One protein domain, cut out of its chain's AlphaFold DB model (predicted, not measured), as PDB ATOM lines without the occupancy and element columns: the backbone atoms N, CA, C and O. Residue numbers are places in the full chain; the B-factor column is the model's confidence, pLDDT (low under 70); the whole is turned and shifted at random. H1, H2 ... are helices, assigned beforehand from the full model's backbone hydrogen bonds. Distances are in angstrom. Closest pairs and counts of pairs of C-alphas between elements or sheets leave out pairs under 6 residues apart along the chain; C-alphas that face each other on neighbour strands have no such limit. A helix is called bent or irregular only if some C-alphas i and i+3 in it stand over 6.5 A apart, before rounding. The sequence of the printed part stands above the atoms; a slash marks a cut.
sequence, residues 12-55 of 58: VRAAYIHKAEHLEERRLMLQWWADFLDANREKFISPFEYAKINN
ATOM      1  N   VAL A  12      49.277  16.827 -17.946       56.41
ATOM      2  CA  VAL A  12      49.243  18.208 -18.413       56.41
ATOM      3  C   VAL A  12      47.880  18.552 -19.026       56.41
ATOM      4  O   VAL A  12      47.270  19.542 -18.640       56.41
ATOM      5  N   ARG A  13      47.338  17.724 -19.928       53.31
ATOM      6  CA  ARG A  13      46.072  18.021 -20.623       53.31
ATOM      7  C   ARG A  13      44.863  17.928 -19.687       53.31
ATOM      8  O   ARG A  13      43.967  18.759 -19.788       53.31
ATOM      9  N   ALA A  14      44.871  16.982 -18.746       52.41
ATOM     10  CA  ALA A  14      43.843  16.876 -17.710       52.41
ATOM     11  C   ALA A  14      43.851  18.088 -16.759       52.41
ATOM     12  O   ALA A  14      42.791  18.608 -16.428       52.41
ATOM     13  N   ALA A  15      45.031  18.601 -16.389       54.25
ATOM     14  CA  ALA A  15      45.148  19.821 -15.590       54.25
ATOM     15  C   ALA A  15      44.656  21.077 -16.334       54.25
ATOM     16  O   ALA A  15      44.113  21.980 -15.702       54.25
ATOM     17  N   TYR A  16      44.827  21.145 -17.660       52.25
ATOM     18  CA  TYR A  16      44.313  22.250 -18.480       52.25
ATOM     19  C   TYR A  16      42.795  22.187 -18.686       52.25
ATOM     20  O   TYR A  16      42.150  23.230 -18.642       52.25
ATOM     21  N   ILE A  17      42.223  20.991 -18.853       55.47
ATOM     22  CA  ILE A  17      40.768  20.805 -18.956       55.47
ATOM     23  C   ILE A  17      40.107  21.144 -17.612       55.47
ATOM     24  O   ILE A  17      39.268  22.036 -17.574       55.47
ATOM     25  N   HIS A  18      40.585  20.572 -16.502       57.28
ATOM     26  CA  HIS A  18      40.030  20.848 -15.171       57.28
ATOM     27  C   HIS A  18      40.216  22.290 -14.684       57.28
ATOM     28  O   HIS A  18      39.407  22.792 -13.908       57.28
ATOM     29  N   LYS A  19      41.270  22.995 -15.121       54.81
ATOM     30  CA  LYS A  19      41.419  24.424 -14.803       54.81
ATOM     31  C   LYS A  19      40.456  25.298 -15.589       54.81
ATOM     32  O   LYS A  19      40.070  26.336 -15.066       54.81
ATOM     33  N   ALA A  20      40.113  24.922 -16.821       59.47
ATOM     34  CA  ALA A  20      39.285  25.742 -17.694       59.47
ATOM     35  C   ALA A  20      37.795  25.693 -17.331       59.47
ATOM     36  O   ALA A  20      37.112  26.693 -17.539       59.47
ATOM     37  N   GLU A  21      37.326  24.588 -16.741       64.62
ATOM     38  CA  GLU A  21      35.911  24.361 -16.398       64.62
ATOM     39  C   GLU A  21      35.303  25.469 -15.523       64.62
ATOM     40  O   GLU A  21      34.136  25.796 -15.688       64.62
ATOM     41  N   HIS A  22      36.102  26.117 -14.669       71.88
ATOM     42  CA  HIS A  22      35.619  27.160 -13.755       71.88
ATOM     43  C   HIS A  22      36.158  28.564 -14.062       71.88
ATOM     44  O   HIS A  22      35.945  29.497 -13.285       71.88
ATOM     45  N   LEU A  23      36.903  28.753 -15.161       80.19
ATOM     46  CA  LEU A  23      37.486  30.068 -15.475       80.19
ATOM     47  C   LEU A  23      36.420  31.114 -15.788       80.19
ATOM     48  O   LEU A  23      36.584  32.275 -15.411       80.19
ATOM     49  N   GLU A  24      35.346  30.717 -16.462       81.88
ATOM     50  CA  GLU A  24      34.261  31.622 -16.838       81.88
ATOM     51  C   GLU A  24      33.460  32.077 -15.611       81.88
ATOM     52  O   GLU A  24      33.302  33.276 -15.381       81.88
ATOM     53  N   GLU A  25      33.073  31.136 -14.749       84.00
ATOM     54  CA  GLU A  25      32.393  31.410 -13.478       84.00
ATOM     55  C   GLU A  25      33.259  32.291 -12.567       84.00
ATOM     56  O   GLU A  25      32.788  33.266 -11.976       84.00
ATOM     57  N   ARG A  26      34.568  32.010 -12.509       86.81
ATOM     58  CA  ARG A  26      35.529  32.816 -11.750       86.81
ATOM     59  C   ARG A  26      35.660  34.225 -12.312       86.81
ATOM     60  O   ARG A  26      35.764  35.170 -11.534       86.81
ATOM     61  N   ARG A  27      35.671  34.383 -13.637       88.25
ATOM     62  CA  ARG A  27      35.710  35.698 -14.286       88.25
ATOM     63  C   ARG A  27      34.460  36.499 -13.938       88.25
ATOM     64  O   ARG A  27      34.594  37.662 -13.576       88.25
ATOM     65  N   LEU A  28      33.284  35.876 -13.997       88.81
ATOM     66  CA  LEU A  28      32.025  36.518 -13.628       88.81
ATOM     67  C   LEU A  28      32.045  36.972 -12.162       88.81
ATOM     68  O   LEU A  28      31.742  38.125 -11.871       88.81
ATOM     69  N   MET A  29      32.481  36.097 -11.250       90.50
ATOM     70  CA  MET A  29      32.624  36.446  -9.836       90.50
ATOM     71  C   MET A  29      33.611  37.594  -9.609       90.50
ATOM     72  O   MET A  29      33.324  38.502  -8.836       90.50
ATOM     73  N   LEU A  30      34.779  37.560 -10.254       91.62
ATOM     74  CA  LEU A  30      35.801  38.598 -10.092       91.62
ATOM     75  C   LEU A  30      35.357  39.941 -10.675       91.62
ATOM     76  O   LEU A  30      35.655  40.971 -10.076       91.62
ATOM     77  N   GLN A  31      34.632  39.934 -11.796       91.06
ATOM     78  CA  GLN A  31      34.055  41.151 -12.359       91.06
ATOM     79  C   GLN A  31      33.026  41.749 -11.399       91.06
ATOM     80  O   GLN A  31      33.125  42.922 -11.057       91.06
ATOM     81  N   TRP A  32      32.122  40.920 -10.870       93.69
ATOM     82  CA  TRP A  32      31.154  41.363  -9.869       93.69
ATOM     83  C   TRP A  32      31.838  41.963  -8.631       93.69
ATOM     84  O   TRP A  32      31.402  42.990  -8.118       93.69
ATOM     85  N   TRP A  33      32.938  41.358  -8.165       93.81
ATOM     86  CA  TRP A  33      33.727  41.891  -7.051       93.81
ATOM     87  C   TRP A  33      34.378  43.237  -7.370       93.81
ATOM     88  O   TRP A  33      34.390  44.109  -6.503       93.81
ATOM     89  N   ALA A  34      34.915  43.414  -8.576       94.62
ATOM     90  CA  ALA A  34      35.478  44.691  -9.005       94.62
ATOM     91  C   ALA A  34      34.403  45.787  -8.996       94.62
ATOM     92  O   ALA A  34      34.579  46.808  -8.333       94.62
ATOM     93  N   ASP A  35      33.252  45.512  -9.611       93.19
ATOM     94  CA  ASP A  35      32.140  46.459  -9.699       93.19
ATOM     95  C   ASP A  35      31.568  46.798  -8.305       93.19
ATOM     96  O   ASP A  35      31.232  47.951  -8.020       93.19
ATOM     97  N   PHE A  36      31.496  45.814  -7.398       93.62
ATOM     98  CA  PHE A  36      31.093  46.013  -6.001       93.62
ATOM     99  C   PHE A  36      32.057  46.924  -5.236       93.62
ATOM    100  O   PHE A  36      31.626  47.805  -4.483       93.62
ATOM    101  N   LEU A  37      33.365  46.697  -5.390       94.62
ATOM    102  CA  LEU A  37      34.391  47.489  -4.719       94.62
ATOM    103  C   LEU A  37      34.421  48.917  -5.253       94.62
ATOM    104  O   LEU A  37      34.543  49.847  -4.457       94.62
ATOM    105  N   ASP A  38      34.261  49.097  -6.561       94.75
ATOM    106  CA  ASP A  38      34.205  50.420  -7.172       94.75
ATOM    107  C   ASP A  38      32.963  51.200  -6.726       94.75
ATOM    108  O   ASP A  38      33.096  52.352  -6.314       94.75
ATOM    109  N   ALA A  39      31.790  50.563  -6.656       92.62
ATOM    110  CA  ALA A  39      30.589  51.184  -6.090       92.62
ATOM    111  C   ALA A  39      30.769  51.597  -4.616       92.62
ATOM    112  O   ALA A  39      30.246  52.623  -4.179       92.62
ATOM    113  N   ASN A  40      31.555  50.832  -3.850       94.44
ATOM    114  CA  ASN A  40      31.856  51.146  -2.454       94.44
ATOM    115  C   ASN A  40      32.836  52.311  -2.255       94.44
ATOM    116  O   ASN A  40      32.976  52.789  -1.128       94.44
ATOM    117  N   ARG A  41      33.514  52.791  -3.309       94.56
ATOM    118  CA  ARG A  41      34.421  53.948  -3.210       94.56
ATOM    119  C   ARG A  41      33.673  55.253  -2.957       94.56
ATOM    120  O   ARG A  41      34.209  56.136  -2.295       94.56
ATOM    121  N   GLU A  42      32.461  55.378  -3.488       90.25
ATOM    122  CA  GLU A  42      31.652  56.594  -3.370       90.25
ATOM    123  C   GLU A  42      30.792  56.585  -2.104       90.25
ATOM    124  O   GLU A  42      30.648  57.600  -1.422       90.25
ATOM    125  N   LYS A  43      30.215  55.425  -1.776       88.81
ATOM    126  CA  LYS A  43      29.326  55.248  -0.631       88.81
ATOM    127  C   LYS A  43      29.415  53.819  -0.121       88.81
ATOM    128  O   LYS A  43      29.417  52.880  -0.904       88.81
ATOM    129  N   PHE A  44      29.393  53.654   1.198       92.62
ATOM    130  CA  PHE A  44      29.308  52.328   1.797       92.62
ATOM    131  C   PHE A  44      28.005  51.615   1.392       92.62
ATOM    132  O   PHE A  44      26.905  52.110   1.657       92.62
ATOM    133  N   ILE A  45      28.145  50.441   0.775       94.31
ATOM    134  CA  ILE A  45      27.063  49.555   0.344       94.31
ATOM    135  C   ILE A  45      27.421  48.132   0.783       94.31
ATOM    136  O   ILE A  45      28.474  47.599   0.435       94.31
ATOM    137  N   SER A  46      26.531  47.486   1.537       93.56
ATOM    138  CA  SER A  46      26.748  46.092   1.935       93.56
ATOM    139  C   SER A  46      26.647  45.152   0.720       93.56
ATOM    140  O   SER A  46      25.906  45.444  -0.223       93.56
ATOM    141  N   PRO A  47      27.317  43.985   0.736       90.25
ATOM    142  CA  PRO A  47      27.230  43.021  -0.365       90.25
ATOM    143  C   PRO A  47      25.792  42.602  -0.707       90.25
ATOM    144  O   PRO A  47      25.459  42.413  -1.874       90.25
ATOM    145  N   PHE A  48      24.924  42.495   0.305       90.19
ATOM    146  CA  PHE A  48      23.523  42.114   0.122       90.19
ATOM    147  C   PHE A  48      22.707  43.212  -0.572       90.19
ATOM    148  O   PHE A  48      21.936  42.930  -1.489       90.19
ATOM    149  N   GLU A  49      22.916  44.472  -0.180       91.50
ATOM    150  CA  GLU A  49      22.256  45.611  -0.823       91.50
ATOM    151  C   GLU A  49      22.742  45.786  -2.266       91.50
ATOM    152  O   GLU A  49      21.930  45.988  -3.169       91.50
ATOM    153  N   TYR A  50      24.045  45.622  -2.513       92.25
ATOM    154  CA  TYR A  50      24.601  45.685  -3.865       92.25
ATOM    155  C   TYR A  50      24.033  44.585  -4.772       92.25
ATOM    156  O   TYR A  50      23.593  44.868  -5.887       92.25
ATOM    157  N   ALA A  51      23.943  43.345  -4.277       89.94
ATOM    158  CA  ALA A  51      23.344  42.235  -5.016       89.94
ATOM    159  C   ALA A  51      21.871  42.486  -5.375       89.94
ATOM    160  O   ALA A  51      21.423  42.083  -6.442       89.94
ATOM    161  N   LYS A  52      21.106  43.171  -4.516       88.62
ATOM    162  CA  LYS A  52      19.695  43.501  -4.773       88.62
ATOM    163  C   LYS A  52      19.518  44.544  -5.881       88.62
ATOM    164  O   LYS A  52      18.509  44.494  -6.582       88.62
ATOM    165  N   ILE A  53      20.458  45.483  -5.997       84.75
ATOM    166  CA  ILE A  53      20.447  46.560  -6.998       84.75
ATOM    167  C   ILE A  53      20.951  46.043  -8.349       84.75
ATOM    168  O   ILE A  53      20.370  46.366  -9.377       84.75
ATOM    169  N   ASN A  54      22.001  45.218  -8.340       79.94
ATOM    170  CA  ASN A  54      22.677  44.725  -9.542       79.94
ATOM    171  C   ASN A  54      22.207  43.320  -9.974       79.94
ATOM    172  O   ASN A  54      22.955  42.587 -10.616       79.94
ATOM    173  N   ASN A  55      21.001  42.893  -9.579       77.19
ATOM    174  CA  ASN A  55      20.475  41.588  -9.980       77.19
ATOM    175  C   ASN A  55      19.877  41.678 -11.396       77.19
ATOM    176  O   ASN A  55      18.823  42.296 -11.541       77.19
TER     177      ASN A  55
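Overview. This is residues 12 to 55 of the 58 residues of the protein "Integrase" of Shigella sonnei (UniProt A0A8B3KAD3). The model is a long helix, H2, with a short helix, H1, carrying its length onward past Leu 23, while after Glu 42 the backbone folds back and sets a second short helix, H3, crosswise beside the later part of H2. H1 and the first part of H2 stick out as a free arm, residues 12 to 31, and the folded-back end makes a small, loose head. The printed part has 44 residues with three named helices, in the order H1, H2, H3 along the chain, and no named strand; the class is all helix. The whole is extended, with a radius of gyration of the C-alphas of 14.8 A, and the C-alphas span 46 by 18 by 11 A.

Arrangement. H2, residues 23 to 42, is the longest helix, with 20 residues. H3, residues 47 to 53, is close to H2 but not clearly touching it, with 2 pairs of C-alphas within 8 A. Their closest C-alphas, those of Phe 36 and Tyr 50, are 6.8 A apart. The lines of H2 and H3 are about perpendicular, at 89 degrees, and their centres are 12.4 A apart. H1, residues 12 to 20, and H2 meet only through their link. H1 and H3 are apart. In H1 and H3 every O i to N i+4 pair is within hydrogen-bond range; in H2 15 of 16 are.

Along the chain. H2 runs from Leu 23, with its C-alpha at (37.486, 30.068, -15.475), to Glu 42, with its C-alpha at (31.652, 56.594, -3.370), 29.7 A from first to last C-alpha. H2 is neither bent nor irregular, but only just: C-alphas 39 and 42 are 6.1 A apart. H1 runs from Val 12, with its C-alpha at (49.243, 18.208, -18.413), to Ala 20, 12.5 A from first to last C-alpha. H3 runs from Pro 47 to Ile 53, whose C-alpha is at (20.447, 46.560, -6.998), and is 10.1 A long.

Size, cuts and confidence. The outline is a rod. The two C-alphas farthest apart, those of Val 12 and Lys 43, are 45.7 A apart, and the first and last printed C-alphas, those of Val 12 and Asn 55, are 38.0 A apart. Residues 12 to 31, of which 12 to 20 belong to H1 and 23 to 31 belong to H2, stand free. The link from H1 to H2 has 2 residues and the link from H2 to H3 has 4; both are tight. The printed part has no cut. The mean pLDDT of the printed part is 81.8; residues 12 to 21 are under 70, and the mean of H1 is 55.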